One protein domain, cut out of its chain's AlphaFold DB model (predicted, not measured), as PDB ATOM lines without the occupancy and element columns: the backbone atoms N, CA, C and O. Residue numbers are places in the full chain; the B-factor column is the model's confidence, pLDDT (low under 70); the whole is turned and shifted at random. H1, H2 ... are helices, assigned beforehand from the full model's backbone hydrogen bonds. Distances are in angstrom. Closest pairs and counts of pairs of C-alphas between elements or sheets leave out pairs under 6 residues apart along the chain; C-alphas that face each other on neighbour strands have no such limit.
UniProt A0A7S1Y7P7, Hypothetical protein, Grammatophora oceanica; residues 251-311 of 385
ATOM      1  N   ARG A 251     154.429 215.513 190.891       86.00
ATOM      2  CA  ARG A 251     154.083 214.091 190.776       86.00
ATOM      3  C   ARG A 251     155.347 213.247 190.941       86.00
ATOM      4  O   ARG A 251     156.458 213.725 190.699       86.00
ATOM      5  N   GLN A 252     155.192 212.011 191.395       83.25
ATOM      6  CA  GLN A 252     156.299 211.070 191.573       83.25
ATOM      7  C   GLN A 252     156.746 210.465 190.232       83.25
ATOM      8  O   GLN A 252     157.902 210.081 190.079       83.25
ATOM      9  N   ALA A 253     155.861 210.455 189.229       84.06
ATOM     10  CA  ALA A 253     156.187 210.042 187.863       84.06
ATOM     11  C   ALA A 253     157.334 210.869 187.236       84.06
ATOM     12  O   ALA A 253     158.137 210.329 186.473       84.06
ATOM     13  N   ASP A 254     157.468 212.152 187.600       85.50
ATOM     14  CA  ASP A 254     158.582 213.009 187.155       85.50
ATOM     15  C   ASP A 254     159.923 212.466 187.650       85.50
ATOM     16  O   ASP A 254     160.922 212.483 186.932       85.50
ATOM     17  N   SER A 255     159.932 211.950 188.878       85.62
ATOM     18  CA  SER A 255     161.122 211.379 189.490       85.62
ATOM     19  C   SER A 255     161.473 210.029 188.859       85.62
ATOM     20  O   SER A 255     162.616 209.785 188.476       85.62
ATOM     21  N   VAL A 256     160.464 209.178 188.637       82.25
ATOM     22  CA  VAL A 256     160.629 207.854 188.007       82.25
ATOM     23  C   VAL A 256     161.133 207.965 186.564       82.25
ATOM     24  O   VAL A 256     161.997 207.193 186.143       82.25
ATOM     25  N   SER A 257     160.645 208.949 185.804       82.75
ATOM     26  CA  SER A 257     161.115 209.216 184.434       82.75
ATOM     27  C   SER A 257     162.531 209.805 184.373       82.75
ATOM     28  O   SER A 257     163.117 209.866 183.295       82.75
ATOM     29  N   GLY A 258     163.113 210.193 185.514       81.12
ATOM     30  CA  GLY A 258     164.427 210.831 185.593       81.12
ATOM     31  C   GLY A 258     164.416 212.327 185.272       81.12
ATOM     32  O   GLY A 258     165.481 212.919 185.134       81.12
ATOM     33  N   SER A 259     163.237 212.944 185.169       84.25
ATOM     34  CA  SER A 259     163.090 214.392 184.961       84.25
ATOM     35  C   SER A 259     163.354 215.188 186.243       84.25
ATOM     36  O   SER A 259     163.645 216.383 186.194       84.25
ATOM     37  N   ARG A 260     163.250 214.527 187.402       86.88
ATOM     38  CA  ARG A 260     163.535 215.084 188.725       86.88
ATOM     39  C   ARG A 260     164.231 214.040 189.594       86.88
ATOM     40  O   ARG A 260     164.016 212.845 189.434       86.88
ATOM     41  N   GLU A 261     165.023 214.485 190.556       85.50
ATOM     42  CA  GLU A 261     165.482 213.631 191.648       85.50
ATOM     43  C   GLU A 261     164.703 213.982 192.913       85.50
ATOM     44  O   GLU A 261     164.390 215.144 193.172       85.50
ATOM     45  N   GLU A 262     164.329 212.966 193.679       82.38
ATOM     46  CA  GLU A 262     163.424 213.124 194.819       82.38
ATOM     47  C   GLU A 262     163.997 212.531 196.099       82.38
ATOM     48  O   GLU A 262     163.742 213.040 197.189       82.38
ATOM     49  N   ILE A 263     164.767 211.458 195.970       85.19
ATOM     50  CA  ILE A 263     165.232 210.668 197.096       85.19
ATOM     51  C   ILE A 263     166.711 210.959 197.289       85.19
ATOM     52  O   ILE A 263     167.504 210.805 196.366       85.19
ATOM     53  N   VAL A 264     167.083 211.369 198.495       87.31
ATOM     54  CA  VAL A 264     168.471 211.653 198.866       87.31
ATOM     55  C   VAL A 264     169.020 210.449 199.624       87.31
ATOM     56  O   VAL A 264     168.381 209.967 200.559       87.31
ATOM     57  N   CYS A 265     170.203 209.968 199.252       88.50
ATOM     58  CA  CYS A 265     170.919 208.974 200.035       88.50
ATOM     59  C   CYS A 265     171.326 209.584 201.387       88.50
ATOM     60  O   CYS A 265     172.001 210.616 201.405       88.50
ATOM     61  N   PRO A 266     170.973 208.953 202.520       85.75
ATOM     62  CA  PRO A 266     171.252 209.507 203.844       85.75
ATOM     63  C   PRO A 266     172.749 209.573 204.180       85.75
ATOM     64  O   PRO A 266     173.133 210.357 205.045       85.75
ATOM     65  N   THR A 267     173.589 208.780 203.505       89.06
ATOM     66  CA  THR A 267     175.030 208.708 203.783       89.06
ATOM     67  C   THR A 267     175.842 209.661 202.909       89.06
ATOM     68  O   THR A 267     176.543 210.518 203.440       89.06
ATOM     69  N   CYS A 268     175.775 209.537 201.577       90.19
ATOM     70  CA  CYS A 268     176.585 210.367 200.673       90.19
ATOM     71  C   CYS A 268     175.902 211.661 200.215       90.19
ATOM     72  O   CYS A 268     176.570 212.533 199.666       90.19
ATOM     73  N   GLY A 269     174.588 211.795 200.408       89.12
ATOM     74  CA  GLY A 269     173.826 212.941 199.914       89.12
ATOM     75  C   GLY A 269     173.570 212.939 198.403       89.12
ATOM     76  O   GLY A 269     172.995 213.902 197.903       89.12
ATOM     77  N   GLU A 270     173.964 211.885 197.676       90.81
ATOM     78  CA  GLU A 270     173.594 211.717 196.266       90.81
ATOM     79  C   GLU A 270     172.087 211.519 196.113       90.81
ATOM     80  O   GLU A 270     171.403 211.002 197.000       90.81
ATOM     81  N   THR A 271     171.566 211.945 194.976       90.50
ATOM     82  CA  THR A 271     170.138 212.058 194.713       90.50
ATOM     83  C   THR A 271     169.694 211.077 193.631       90.50
ATOM     84  O   THR A 271     170.397 210.824 192.659       90.50
ATOM     85  N   TYR A 272     168.505 210.498 193.804       89.81
ATOM     86  CA  TYR A 272     167.933 209.486 192.915       89.81
ATOM     87  C   TYR A 272     166.458 209.770 192.632       89.81
ATOM     88  O   TYR A 272     165.726 210.342 193.446       89.81
ATOM     89  N   GLY A 273     166.007 209.354 191.449       85.38
ATOM     90  CA  GLY A 273     164.618 209.517 191.009       85.38
ATOM     91  C   GLY A 273     163.638 208.498 191.602       85.38
ATOM     92  O   GLY A 273     162.454 208.789 191.743       85.38
ATOM     93  N   ASP A 274     164.106 207.308 191.976       85.25
ATOM     94  CA  ASP A 274     163.258 206.249 192.523       85.25
ATOM     95  C   ASP A 274     163.987 205.430 193.608       85.25
ATOM     96  O   ASP A 274     165.212 205.489 193.767       85.25
ATOM     97  N   TRP A 275     163.208 204.674 194.385       84.19
ATOM     98  CA  TRP A 275     163.718 203.845 195.481       84.19
ATOM     99  C   TRP A 275     164.521 202.633 194.994       84.19
ATOM    100  O   TRP A 275     165.236 202.014 195.777       84.19
ATOM    101  N   GLU A 276     164.393 202.237 193.729       86.06
ATOM    102  CA  GLU A 276     165.135 201.110 193.156       86.06
ATOM    103  C   GLU A 276     166.569 201.515 192.794       86.06
ATOM    104  O   GLU A 276     167.517 200.809 193.131       86.06
ATOM    105  N   ARG A 277     166.750 202.702 192.217       89.19
ATOM    106  CA  ARG A 277     168.044 203.331 191.946       89.19
ATOM    107  C   ARG A 277     168.806 203.601 193.234       89.19
ATOM    108  O   ARG A 277     169.983 203.263 193.293       89.19
ATOM    109  N   LEU A 278     168.138 204.111 194.277       89.75
ATOM    110  CA  LEU A 278     168.769 204.249 195.593       89.75
ATOM    111  C   LEU A 278     169.224 202.881 196.131       89.75
ATOM    112  O   LEU A 278     170.343 202.752 196.620       89.75
ATOM    113  N   ARG A 279     168.387 201.840 196.009       89.38
ATOM    114  CA  ARG A 279     168.749 200.476 196.431       89.38
ATOM    115  C   ARG A 279     169.968 199.943 195.683       89.38
ATOM    116  O   ARG A 279     170.853 199.370 196.312       89.38
ATOM    117  N   HIS A 280     170.035 200.141 194.369       91.31
ATOM    118  CA  HIS A 280     171.189 199.739 193.565       91.31
ATOM    119  C   HIS A 280     172.451 200.522 193.930       91.31
ATOM    120  O   HIS A 280     173.515 199.915 194.039       91.31
ATOM    121  N   HIS A 281     172.335 201.828 194.176       92.81
ATOM    122  CA  HIS A 281     173.443 202.649 194.663       92.81
ATOM    123  C   HIS A 281     173.993 202.144 195.997       92.81
ATOM    124  O   HIS A 281     175.193 201.896 196.114       92.81
ATOM    125  N   ILE A 282     173.119 201.947 196.990       91.62
ATOM    126  CA  ILE A 282     173.524 201.479 198.320       91.62
ATOM    127  C   ILE A 282     174.184 200.105 198.207       91.62
ATOM    128  O   ILE A 282     175.272 199.911 198.741       91.62
ATOM    129  N   ALA A 283     173.583 199.175 197.457       92.12
ATOM    130  CA  ALA A 283     174.132 197.835 197.268       92.12
ATOM    131  C   ALA A 283     175.509 197.855 196.582       92.12
ATOM    132  O   ALA A 283     176.427 197.160 197.017       92.12
ATOM    133  N   TYR A 284     175.676 198.659 195.529       94.44
ATOM    134  CA  TYR A 284     176.958 198.807 194.841       94.44
ATOM    135  C   TYR A 284     178.020 199.422 195.757       94.44
ATOM    136  O   TYR A 284     179.125 198.889 195.877       94.44
ATOM    137  N   THR A 285     177.674 200.502 196.453       94.12
ATOM    138  CA  THR A 285     178.614 201.232 197.307       94.12
ATOM    139  C   THR A 285     179.032 200.402 198.516       94.12
ATOM    140  O   THR A 285     180.211 200.374 198.849       94.12
ATOM    141  N   GLN A 286     178.121 199.618 199.101       92.38
ATOM    142  CA  GLN A 286     178.456 198.648 200.149       92.38
ATOM    143  C   GLN A 286     179.492 197.614 199.686       92.38
ATOM    144  O   GLN A 286     180.367 197.241 200.470       92.38
ATOM    145  N   ILE A 287     179.432 197.155 198.429       93.44
ATOM    146  CA  ILE A 287     180.420 196.222 197.861       93.44
ATOM    147  C   ILE A 287     181.782 196.909 197.709       93.44
ATOM    148  O   ILE A 287     182.798 196.337 198.106       93.44
ATOM    149  N   VAL A 288     181.811 198.128 197.164       94.44
ATOM    150  CA  VAL A 288     183.049 198.904 196.978       94.44
ATOM    151  C   VAL A 288     183.702 199.221 198.326       94.44
ATOM    152  O   VAL A 288     184.857 198.870 198.541       94.44
ATOM    153  N   GLU A 289     182.946 199.778 199.273       94.31
ATOM    154  CA  GLU A 289     183.425 200.123 200.619       94.31
ATOM    155  C   GLU A 289     183.911 198.898 201.406       94.31
ATOM    156  O   GLU A 289     184.825 199.003 202.223       94.31
ATOM    157  N   THR A 290     183.312 197.725 201.169       93.50
ATOM    158  CA  THR A 290     183.770 196.469 201.778       93.50
ATOM    159  C   THR A 290     185.090 195.994 201.171       93.50
ATOM    160  O   THR A 290     185.937 195.492 201.904       93.50
ATOM    161  N   ASN A 291     185.286 196.161 199.860       94.69
ATOM    162  CA  ASN A 291     186.536 195.794 199.190       94.69
ATOM    163  C   ASN A 291     187.694 196.739 199.547       94.69
ATOM    164  O   ASN A 291     188.830 196.283 199.656       94.69
ATOM    165  N   ASP A 292     187.398 198.022 199.762       94.25
ATOM    166  CA  ASP A 292     188.384 199.066 200.076       94.25
ATOM    167  C   ASP A 292     188.619 199.256 201.593       94.25
ATOM    168  O   ASP A 292     189.327 200.174 202.002       94.25
ATOM    169  N   ASP A 293     188.036 198.393 202.432       92.31
ATOM    170  CA  ASP A 293     188.194 198.356 203.897       92.31
ATOM    171  C   ASP A 293     187.795 199.662 204.625       92.31
ATOM    172  O   ASP A 293     188.410 200.090 205.604       92.31
ATOM    173  N   TYR A 294     186.722 200.309 204.155       90.94
ATOM    174  CA  TYR A 294     186.145 201.492 204.805       90.94
ATOM    175  C   TYR A 294     185.522 201.138 206.171       90.94
ATOM    176  O   TYR A 294     184.985 200.035 206.336       90.94
ATOM    177  N   PRO A 295     185.514 202.064 207.154       91.50
ATOM    178  CA  PRO A 295     184.865 201.837 208.448       91.50
ATOM    179  C   PRO A 295     183.360 201.584 208.282       91.50
ATOM    180  O   PRO A 295     182.745 202.085 207.347       91.50
ATOM    181  N   VAL A 296     182.752 200.806 209.183       88.50
ATOM    182  CA  VAL A 296     181.311 200.491 209.103       88.50
ATOM    183  C   VAL A 296     180.454 201.692 209.502       88.50
ATOM    184  O   VAL A 296     179.488 202.009 208.819       88.50
ATOM    185  N   GLU A 297     180.802 202.371 210.594       88.56
ATOM    186  CA  GLU A 297     180.054 203.539 211.066       88.56
ATOM    187  C   GLU A 297     180.258 204.746 210.142       88.56
ATOM    188  O   GLU A 297     181.386 205.096 209.797       88.56
ATOM    189  N   GLY A 298     179.156 205.401 209.765       84.31
ATOM    190  CA  GLY A 298     179.180 206.603 208.925       84.31
ATOM    191  C   GLY A 298     179.354 206.343 207.425       84.31
ATOM    192  O   GLY A 298     179.465 207.301 206.665       84.31
ATOM    193  N   THR A 299     179.360 205.079 206.990       90.56
ATOM    194  CA  THR A 299     179.429 204.675 205.574       90.56
ATOM    195  C   THR A 299     178.174 203.910 205.153       90.56
ATOM    196  O   THR A 299     177.297 203.630 205.980       90.56
ATOM    197  N   HIS A 300     178.048 203.558 203.869       91.88
ATOM    198  CA  HIS A 300     176.883 202.817 203.379       91.88
ATOM    199  C   HIS A 300     176.818 201.411 203.983       91.88
ATOM    200  O   HIS A 300     175.733 200.839 204.059       91.88
ATOM    201  N   ARG A 301     177.935 200.878 204.497       88.06
ATOM    202  CA  ARG A 301     177.987 199.620 205.265       88.06
ATOM    203  C   ARG A 301     177.129 199.638 206.535       88.06
ATOM    204  O   ARG A 301     176.717 198.570 206.977       88.06
ATOM    205  N   SER A 302     176.867 200.812 207.119       88.06
ATOM    206  CA  SER A 302     175.968 200.941 208.280       88.06
ATOM    207  C   SER A 302     174.486 200.990 207.912       88.06
ATOM    208  O   SER A 302     173.655 200.759 208.787       88.06
ATOM    209  N   LEU A 303     174.150 201.266 206.645       85.75
ATOM    210  CA  LEU A 303     172.760 201.376 206.214       85.75
ATOM    211  C   LEU A 303     172.095 200.005 206.175       85.75
ATOM    212  O   LEU A 303     172.525 199.090 205.467       85.75
ATOM    213  N   THR A 304     170.990 199.899 206.894       80.12
ATOM    214  CA  THR A 304     170.070 198.770 206.839       80.12
ATOM    215  C   THR A 304     168.883 199.110 205.946       80.12
ATOM    216  O   THR A 304     168.603 200.276 205.683       80.12
ATOM    217  N   VAL A 305     168.150 198.094 205.477       73.44
ATOM    218  CA  VAL A 305     166.969 198.287 204.609       73.44
ATOM    219  C   VAL A 305     165.947 199.244 205.235       73.44
ATOM    220  O   VAL A 305     165.251 199.948 204.510       73.44
ATOM    221  N   GLU A 306     165.892 199.297 206.566       72.94
ATOM    222  CA  GLU A 306     165.010 200.159 207.356       72.94
ATOM    223  C   GLU A 306     165.332 201.657 207.199       72.94
ATOM    224  O   GLU A 306     164.429 202.489 207.305       72.94
ATOM    225  N   ASP A 307     166.576 202.004 206.859       70.94
ATOM    226  CA  ASP A 307     167.041 203.389 206.717       70.94
ATOM    227  C   ASP A 307     166.631 204.033 205.378       70.94
ATOM    228  O   ASP A 307     166.750 205.246 205.202       70.94
ATOM    229  N   TYR A 308     166.137 203.239 204.421       73.06
ATOM    230  CA  TYR A 308     165.749 203.698 203.081       73.06
ATOM    231  C   TYR A 308     164.477 203.009 202.553       73.06
ATOM    232  O   TYR A 308     164.399 202.582 201.398       73.06
ATOM    233  N   VAL A 309     163.452 202.905 203.404       72.25
ATOM    234  CA  VAL A 309     162.169 202.274 203.057       72.25
ATOM    235  C   VAL A 309     161.254 203.236 202.295       72.25
ATOM    236  O   VAL A 309     160.988 204.353 202.739       72.25
ATOM    237  N   GLU A 310     160.705 202.764 201.172       74.50
ATOM    238  CA  GLU A 310     159.628 203.457 200.460       74.50
ATOM    239  C   GLU A 310     158.398 203.617 201.373       74.50
ATOM    240  O   GLU A 310     157.997 202.647 202.025       74.50
ATOM    241  N   PRO A 311     157.756 204.801 201.426       74.44
ATOM    242  CA  PRO A 311     156.551 204.987 202.221       74.44
ATOM    243  C   PRO A 311     155.492 203.926 201.896       74.44
ATOM    244  O   PRO A 311     155.287 203.602 200.721       74.44
TER     245      PRO A 311
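Overview. This is residues 251 to 311 of the 385 residues of the protein "Hypothetical protein" of Grammatophora oceanica (UniProt A0A7S1Y7P7). One long helix, H2, runs lengthwise through a rod-like model, with looped stretches along its sides. Residues 257 to 274 form a narrow loop beside H2, tied by a short antiparallel pairing of residues 263 to 264 with 271 to 272; residues 292 to 304 fold back along H2 to little H3, and little H1 lies beyond the start of H2. The printed part has 61 residues with three named helices, H1, H2, H3 in chain order, and no named strand; it is all helix by class, though only 25 residues are in named elements. It is only just compact, close to loose, with a radius of gyration of the C-alphas of 12.3 A, and spans 39 by 19 by 15 A, only just a rod.

Along the chain. H2, residues 275 to 291, measures 24.5 A from C-alpha 275 at (163.718, 203.845, 195.481) to C-alpha 291 at (186.536, 195.794, 199.190). H1 is residues 253 to 256, 5.0 A; H3 is residues 305 to 308, 5.8 A.

Arrangement. H2 and H3 are close but not clearly touching; their closest C-alphas, of Trp 275 and Tyr 308, are 7.9 A apart. H1 is apart from both. Each O i to N i+4 pair in H2 is within hydrogen-bond range; H1 and H3 are too short for such a pair.

Size, cuts and confidence. The C-alphas farthest apart, of Arg 251 and Asp 293, are 39.8 A apart. Both links are long, and the printed part has no cut. Mean pLDDT of the printed part is 86.7; no printed residue is under 70.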